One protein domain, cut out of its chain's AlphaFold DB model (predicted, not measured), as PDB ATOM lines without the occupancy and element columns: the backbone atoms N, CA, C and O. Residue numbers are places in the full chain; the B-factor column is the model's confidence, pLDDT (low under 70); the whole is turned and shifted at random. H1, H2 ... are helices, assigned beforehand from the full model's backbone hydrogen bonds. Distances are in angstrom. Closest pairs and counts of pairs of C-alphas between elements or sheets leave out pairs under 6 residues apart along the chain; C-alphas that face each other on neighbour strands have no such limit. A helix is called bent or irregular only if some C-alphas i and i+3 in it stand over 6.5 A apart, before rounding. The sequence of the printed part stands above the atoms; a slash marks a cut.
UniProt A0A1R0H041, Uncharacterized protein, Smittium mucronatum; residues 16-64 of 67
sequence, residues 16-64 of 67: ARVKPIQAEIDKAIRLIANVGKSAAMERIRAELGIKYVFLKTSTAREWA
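AT A GLANCE: This is residues 16 to 64 of the 67 residues of an uncharacterized protein of Smittium mucronatum (UniProt A0A1R0H041). Two helices, H1 and H2, meet as a V, the last turns of the longer H1 against part of H2, with a tight turn between them; beyond H2 the printed part runs out as a tail with no named element until a tiny helix, H3, of four residues. Residues 16 to 23 of H1 stick out at one end of the model, and residues 56 to 64, which hold H3, stick out at another; the body without them is the rest of H1, H2, the turn between them and the first part of the tail. The printed part has 49 residues with three named helices in the order H1, H2, H3 and no named strand, and its class is all helix. The whole is loose, with a radius of gyration of the C-alphas of 12.1 A, and its C-alphas span 32 by 24 by 22 A along their three main axes.

HOW THE PARTS SIT: The printed part begins with H1, residues 16 to 32, of which residues 16 to 23 stand free. A tight link of 4 residues, 33 to 36, joins it to H2, residues 37 to 48. H1 and H2 touch, with 8 pairs of C-alphas within 8 A. Their closest C-alphas are those of Ile 32 and Ala 40, 4.9 A apart. H1 touches H2 with residues 28 to 32 alone, and H2 touches H1 with residues 40 to 44 alone. The two run opposite ways at a steep tilt of 46 degrees, and their centres are 14.4 A apart. A short link of 10 residues, 49 to 58, leads from H2 to H3, residues 59 to 62. H3 touches no helix: H1 and H3 are apart, and H2 and H3 are apart too, though they follow each other along the chain. In the backbone, every O i to N i+4 pair of H2 is within hydrogen-bond range, and in H1 it is 11 of 13 pairs. H3 is too short for such a pair, and its one O i to N i+3 pair is not within range.

IN THESE COORDINATES: H1 has 17 residues, Ala 16 to Ile 32, and measures 25.6 A from first to last C-alpha. It begins with C-alpha 16 at (-42.066, -25.736, 9.366) and ends with C-alpha 32 at (-40.405, -28.728, -15.971), with z falling along its length. It is neither bent nor irregular, but only just: C-alphas 17 and 20 are 6.0 A apart. H2 has 12 residues, Lys 37 to Leu 48, and measures 16.3 A; its C-alpha 37 is at (-36.128, -34.278, -19.508). H3 has 4 residues, Thr 59 to Glu 62, with C-alpha 62 at (-39.022, -47.311, -12.238).

THE WHOLE: The two C-alphas farthest apart are those of Ala 16 and Gly 36, at 32.6 A, and the first and last printed C-alphas, of Ala 16 and Ala 64, are 30.4 A apart. Without the stretches that stand free, residues 16 to 23 and residues 56 to 64, the body has 32 residues, spans 23 by 19 by 14 A and has a radius of gyration of 8.6 A, 1.05 times that of a compact globule of as many residues. The printed part has no cut, and neither of its two links is long. The full chain has 67 residues, and the printed part covers residues 16 to 64. The mean pLDDT of the printed part is 72.0. The model's confidence is low, under 70, at 13 residues, 52 to 64, and the mean pLDDT of H3 is 46, against 79 for H1 and 81 for H2.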
ATOM      1  N   ALA A  16     -42.957 -26.864   9.638       73.75
ATOM      2  CA  ALA A  16     -42.066 -25.736   9.366       73.75
ATOM      3  C   ALA A  16     -40.975 -26.077   8.337       73.75
ATOM      4  O   ALA A  16     -40.534 -25.205   7.592       73.75
ATOM      5  N   ARG A  17     -40.560 -27.348   8.268       72.00
ATOM      6  CA  ARG A  17     -39.624 -27.851   7.253       72.00
ATOM      7  C   ARG A  17     -40.332 -28.329   5.989       72.00
ATOM      8  O   ARG A  17     -39.763 -28.219   4.913       72.00
ATOM      9  N   VAL A  18     -41.557 -28.843   6.102       78.19
ATOM     10  CA  VAL A  18     -42.313 -29.363   4.949       78.19
ATOM     11  C   VAL A  18     -42.721 -28.242   3.999       78.19
ATOM     12  O   VAL A  18     -42.550 -28.377   2.791       78.19
ATOM     13  N   LYS A  19     -43.196 -27.109   4.528       77.06
ATOM     14  CA  LYS A  19     -43.648 -25.960   3.725       77.06
ATOM     15  C   LYS A  19     -42.600 -25.443   2.721       77.06
ATOM     16  O   LYS A  19     -42.937 -25.355   1.541       77.06
ATOM     17  N   PRO A  20     -41.347 -25.136   3.114       80.25
ATOM     18  CA  PRO A  20     -40.339 -24.687   2.154       80.25
ATOM     19  C   PRO A  20     -39.940 -25.781   1.155       80.25
ATOM     20  O   PRO A  20     -39.704 -25.479  -0.010       80.25
ATOM     21  N   ILE A  21     -39.925 -27.055   1.567       78.12
ATOM     22  CA  ILE A  21     -39.607 -28.176   0.669       78.12
ATOM     23  C   ILE A  21     -40.688 -28.334  -0.406       78.12
ATOM     24  O   ILE A  21     -40.366 -28.474  -1.584       78.12
ATOM     25  N   GLN A  22     -41.962 -28.285  -0.016       74.12
ATOM     26  CA  GLN A  22     -43.076 -28.393  -0.953       74.12
ATOM     27  C   GLN A  22     -43.086 -27.220  -1.941       74.12
ATOM     28  O   GLN A  22     -43.232 -27.441  -3.139       74.12
ATOM     29  N   ALA A  23     -42.831 -25.997  -1.465       82.50
ATOM     30  CA  ALA A  23     -42.749 -24.816  -2.322       82.50
ATOM     31  C   ALA A  23     -41.647 -24.937  -3.393       82.50
ATOM     32  O   ALA A  23     -41.870 -24.585  -4.553       82.50
ATOM     33  N   GLU A  24     -40.480 -25.478  -3.032       81.00
ATOM     34  CA  GLU A  24     -39.383 -25.688  -3.981       81.00
ATOM     35  C   GLU A  24     -39.703 -26.797  -4.998       81.00
ATOM     36  O   GLU A  24     -39.379 -26.681  -6.183       81.00
ATOM     37  N   ILE A  25     -40.404 -27.852  -4.563       80.75
ATOM     38  CA  ILE A  25     -40.892 -28.923  -5.442       80.75
ATOM     39  C   ILE A  25     -41.923 -28.379  -6.437       80.75
ATOM     40  O   ILE A  25     -41.805 -28.636  -7.635       80.75
ATOM     41  N   ASP A  26     -42.896 -27.595  -5.978       81.38
ATOM     42  CA  ASP A  26     -43.939 -27.021  -6.833       81.38
ATOM     43  C   ASP A  26     -43.344 -26.042  -7.857       81.38
ATOM     44  O   ASP A  26     -43.712 -26.055  -9.040       81.38
ATOM     45  N   LYS A  27     -42.353 -25.243  -7.438       83.25
ATOM     46  CA  LYS A  27     -41.585 -24.367  -8.333       83.25
ATOM     47  C   LYS A  27     -40.843 -25.175  -9.400       83.25
ATOM     48  O   LYS A  27     -40.930 -24.834 -10.582       83.25
ATOM     49  N   ALA A  28     -40.171 -26.260  -9.017       80.25
ATOM     50  CA  ALA A  28     -39.481 -27.140  -9.957       80.25
ATOM     51  C   ALA A  28     -40.455 -27.805 -10.945       80.25
ATOM     52  O   ALA A  28     -40.206 -27.792 -12.149       80.25
ATOM     53  N   ILE A  29     -41.595 -28.322 -10.472       81.44
ATOM     54  CA  ILE A  29     -42.626 -28.938 -11.324       81.44
ATOM     55  C   ILE A  29     -43.132 -27.939 -12.369       81.44
ATOM     56  O   ILE A  29     -43.222 -28.280 -13.550       81.44
ATOM     57  N   ARG A  30     -43.390 -26.689 -11.968       81.81
ATOM     58  CA  ARG A  30     -43.821 -25.631 -12.891       81.81
ATOM     59  C   ARG A  30     -42.771 -25.309 -13.960       81.81
ATOM     60  O   ARG A  30     -43.141 -25.020 -15.092       81.81
ATOM     61  N   LEU A  31     -41.483 -25.372 -13.623       78.56
ATOM     62  CA  LEU A  31     -40.379 -25.135 -14.564       78.56
ATOM     63  C   LEU A  31     -40.171 -26.292 -15.555       78.56
ATOM     64  O   LEU A  31     -39.695 -26.071 -16.670       78.56
ATOM     65  N   ILE A  32     -40.513 -27.516 -15.147       79.00
ATOM     66  CA  ILE A  32     -40.405 -28.728 -15.971       79.00
ATOM     67  C   ILE A  32     -41.636 -28.918 -16.867       79.00
ATOM     68  O   ILE A  32     -41.534 -29.571 -17.909       79.00
ATOM     69  N   ALA A  33     -42.794 -28.371 -16.487       73.25
ATOM     70  CA  ALA A  33     -44.021 -28.495 -17.262       73.25
ATOM     71  C   ALA A  33     -43.788 -28.007 -18.706       73.25
ATOM     72  O   ALA A  33     -43.488 -26.838 -18.939       73.25
ATOM     73  N   ASN A  34     -43.925 -28.923 -19.672       75.06
ATOM     74  CA  ASN A  34     -43.724 -28.722 -21.117       75.06
ATOM     75  C   ASN A  34     -42.269 -28.711 -21.627       75.06
ATOM     76  O   ASN A  34     -42.033 -28.338 -22.777       75.06
ATOM     77  N   VAL A  35     -41.289 -29.146 -20.829       76.81
ATOM     78  CA  VAL A  35     -39.875 -29.206 -21.238       76.81
ATOM     79  C   VAL A  35     -39.371 -30.654 -21.239       76.81
ATOM     80  O   VAL A  35     -39.657 -31.431 -20.330       76.81
ATOM     81  N   GLY A  36     -38.597 -31.035 -22.260       77.75
ATOM     82  CA  GLY A  36     -37.950 -32.350 -22.322       77.75
ATOM     83  C   GLY A  36     -37.002 -32.591 -21.138       77.75
ATOM     84  O   GLY A  36     -36.404 -31.657 -20.610       77.75
ATOM     85  N   LYS A  37     -36.834 -33.859 -20.738       76.44
ATOM     86  CA  LYS A  37     -36.128 -34.278 -19.508       76.44
ATOM     87  C   LYS A  37     -34.743 -33.633 -19.337       76.44
ATOM     88  O   LYS A  37     -34.402 -33.223 -18.239       76.44
ATOM     89  N   SER A  38     -33.954 -33.507 -20.404       77.00
ATOM     90  CA  SER A  38     -32.621 -32.883 -20.365       77.00
ATOM     91  C   SER A  38     -32.683 -31.371 -20.130       77.00
ATOM     92  O   SER A  38     -32.054 -30.860 -19.206       77.00
ATOM     93  N   ALA A  39     -33.484 -30.662 -20.924       81.19
ATOM     94  CA  ALA A  39     -33.649 -29.215 -20.824       81.19
ATOM     95  C   ALA A  39     -34.315 -28.794 -19.503       81.19
ATOM     96  O   ALA A  39     -33.987 -27.750 -18.942       81.19
ATOM     97  N   ALA A  40     -35.203 -29.628 -18.967       81.88
ATOM     98  CA  ALA A  40     -35.845 -29.391 -17.687       81.88
ATOM     99  C   ALA A  40     -34.839 -29.448 -16.522       81.88
ATOM    100  O   ALA A  40     -34.858 -28.597 -15.638       81.88
ATOM    101  N   MET A  41     -33.908 -30.403 -16.555       81.31
ATOM    102  CA  MET A  41     -32.878 -30.549 -15.522       81.31
ATOM    103  C   MET A  41     -31.860 -29.411 -15.552       81.31
ATOM    104  O   MET A  41     -31.419 -28.966 -14.495       81.31
ATOM    105  N   GLU A  42     -31.519 -28.916 -16.741       81.44
ATOM    106  CA  GLU A  42     -30.652 -27.746 -16.889       81.44
ATOM    107  C   GLU A  42     -31.309 -26.488 -16.300       81.44
ATOM    108  O   GLU A  42     -30.684 -25.757 -15.533       81.44
ATOM    109  N   ARG A  43     -32.609 -26.291 -16.562       82.75
ATOM    110  CA  ARG A  43     -33.384 -25.176 -15.994       82.75
ATOM    111  C   ARG A  43     -33.489 -25.253 -14.475       82.75
ATOM    112  O   ARG A  43     -33.290 -24.246 -13.813       82.75
ATOM    113  N   ILE A  44     -33.739 -26.435 -13.914       83.94
ATOM    114  CA  ILE A  44     -33.779 -26.620 -12.454       83.94
ATOM    115  C   ILE A  44     -32.428 -26.285 -11.817       83.94
ATOM    116  O   ILE A  44     -32.396 -25.636 -10.777       83.94
ATOM    117  N   ARG A  45     -31.304 -26.696 -12.421       81.94
ATOM    118  CA  ARG A  45     -29.969 -26.356 -11.897       81.94
ATOM    119  C   ARG A  45     -29.744 -24.851 -11.861       81.94
ATOM    120  O   ARG A  45     -29.291 -24.344 -10.840       81.94
ATOM    121  N   ALA A  46     -30.075 -24.166 -12.955       83.38
ATOM    122  CA  ALA A  46     -29.916 -22.721 -13.065       83.38
ATOM    123  C   ALA A  46     -30.810 -21.969 -12.063       83.38
ATOM    124  O   ALA A  46     -30.327 -21.108 -11.337       83.38
ATOM    125  N   GLU A  47     -32.088 -22.341 -11.974       82.31
ATOM    126  CA  GLU A  47     -33.091 -21.653 -11.147       82.31
ATOM    127  C   GLU A  47     -32.971 -21.939  -9.648       82.31
ATOM    128  O   GLU A  47     -33.347 -21.105  -8.822       82.31
ATOM    129  N   LEU A  48     -32.480 -23.126  -9.282       80.88
ATOM    130  CA  LEU A  48     -32.309 -23.530  -7.884       80.88
ATOM    131  C   LEU A  48     -30.865 -23.368  -7.388       80.88
ATOM    132  O   LEU A  48     -30.582 -23.659  -6.228       80.88
ATOM    133  N   GLY A  49     -29.936 -22.946  -8.252       80.75
ATOM    134  CA  GLY A  49     -28.514 -22.806  -7.915       80.75
ATOM    135  C   GLY A  49     -27.826 -24.128  -7.547       80.75
ATOM    136  O   GLY A  49     -26.800 -24.137  -6.866       80.75
ATOM    137  N   ILE A  50     -28.387 -25.267  -7.967       81.06
ATOM    138  CA  ILE A  50     -27.893 -26.594  -7.592       81.06
ATOM    139  C   ILE A  50     -26.790 -27.019  -8.566       81.06
ATOM    140  O   ILE A  50     -27.032 -27.231  -9.754       81.06
ATOM    141  N   LYS A  51     -25.575 -27.222  -8.043       73.38
ATOM    142  CA  LYS A  51     -24.382 -27.579  -8.836       73.38
ATOM    143  C   LYS A  51     -24.482 -28.946  -9.527       73.38
ATOM    144  O   LYS A  51     -23.915 -29.133 -10.599       73.38
ATOM    145  N   TYR A  52     -25.178 -29.912  -8.924       62.41
ATOM    146  CA  TYR A  52     -25.375 -31.238  -9.509       62.41
ATOM    147  C   TYR A  52     -26.733 -31.816  -9.120       62.41
ATOM    148  O   TYR A  52     -27.073 -31.873  -7.942       62.41
ATOM    149  N   VAL A  53     -27.488 -32.302 -10.105       64.44
ATOM    150  CA  VAL A  53     -28.708 -33.081  -9.868       64.44
ATOM    151  C   VAL A  53     -28.440 -34.498 -10.356       64.44
ATOM    152  O   VAL A  53     -28.219 -34.716 -11.549       64.44
ATOM    153  N   PHE A  54     -28.396 -35.449  -9.423       57.78
ATOM    154  CA  PHE A  54     -28.062 -36.842  -9.707       57.78
ATOM    155  C   PHE A  54     -29.181 -37.484 -10.542       57.78
ATOM    156  O   PHE A  54     -30.298 -37.659 -10.066       57.78
ATOM    157  N   LEU A  55     -28.889 -37.835 -11.799       57.78
ATOM    158  CA  LEU A  55     -29.871 -38.447 -12.708       57.78
ATOM    159  C   LEU A  55     -30.204 -39.908 -12.338       57.78
ATOM    160  O   LEU A  55     -31.233 -40.428 -12.756       57.78
ATOM    161  N   LYS A  56     -29.325 -40.583 -11.582       52.38
ATOM    162  CA  LYS A  56     -29.373 -42.038 -11.339       52.38
ATOM    163  C   LYS A  56     -30.349 -42.502 -10.247       52.38
ATOM    164  O   LYS A  56     -30.515 -43.703 -10.073       52.38
ATOM    165  N   THR A  57     -31.010 -41.620  -9.504       47.31
ATOM    166  CA  THR A  57     -31.671 -42.016  -8.242       47.31
ATOM    167  C   THR A  57     -33.128 -42.477  -8.371       47.31
ATOM    168  O   THR A  57     -33.893 -42.365  -7.417       47.31
ATOM    169  N   SER A  58     -33.547 -43.015  -9.521       51.56
ATOM    170  CA  SER A  58     -34.919 -43.521  -9.691       51.56
ATOM    171  C   SER A  58     -35.014 -44.932 -10.279       51.56
ATOM    172  O   SER A  58     -36.113 -45.348 -10.635       51.56
ATOM    173  N   THR A  59     -33.938 -45.727 -10.314       45.53
ATOM    174  CA  THR A  59     -34.052 -47.140 -10.733       45.53
ATOM    175  C   THR A  59     -34.982 -47.927  -9.798       45.53
ATOM    176  O   THR A  59     -35.813 -48.694 -10.264       45.53
ATOM    177  N   ALA A  60     -34.960 -47.650  -8.489       43.22
ATOM    178  CA  ALA A  60     -35.879 -48.280  -7.533       43.22
ATOM    179  C   ALA A  60     -37.358 -47.889  -7.747       43.22
ATOM    180  O   ALA A  60     -38.257 -48.659  -7.429       43.22
ATOM    181  N   ARG A  61     -37.628 -46.696  -8.295       49.06
ATOM    182  CA  ARG A  61     -38.994 -46.203  -8.537       49.06
ATOM    183  C   ARG A  61     -39.505 -46.570  -9.930       49.06
ATOM    184  O   ARG A  61     -40.704 -46.763 -10.057       49.06
ATOM    185  N   GLU A  62     -38.640 -46.738 -10.932       45.66
ATOM    186  CA  GLU A  62     -39.022 -47.311 -12.238       45.66
ATOM    187  C   GLU A  62     -39.543 -48.750 -12.098       45.66
ATOM    188  O   GLU A  62     -40.570 -49.083 -12.681       45.66
ATOM    189  N   TRP A  63     -38.941 -49.566 -11.228       46.88
ATOM    190  CA  TRP A  63     -39.390 -50.945 -10.977       46.88
ATOM    191  C   TRP A  63     -40.749 -51.043 -10.274       46.88
ATOM    192  O   TRP A  63     -41.404 -52.075 -10.345       46.88
ATOM    193  N   ALA A  64     -41.202 -49.975  -9.618       46.84
ATOM    194  CA  ALA A  64     -42.510 -49.939  -8.968       46.84
ATOM    195  C   ALA A  64     -43.655 -49.509  -9.901       46.84
ATOM    196  O   ALA A  64     -44.818 -49.630  -9.528       46.84
TER     197      ALA A  64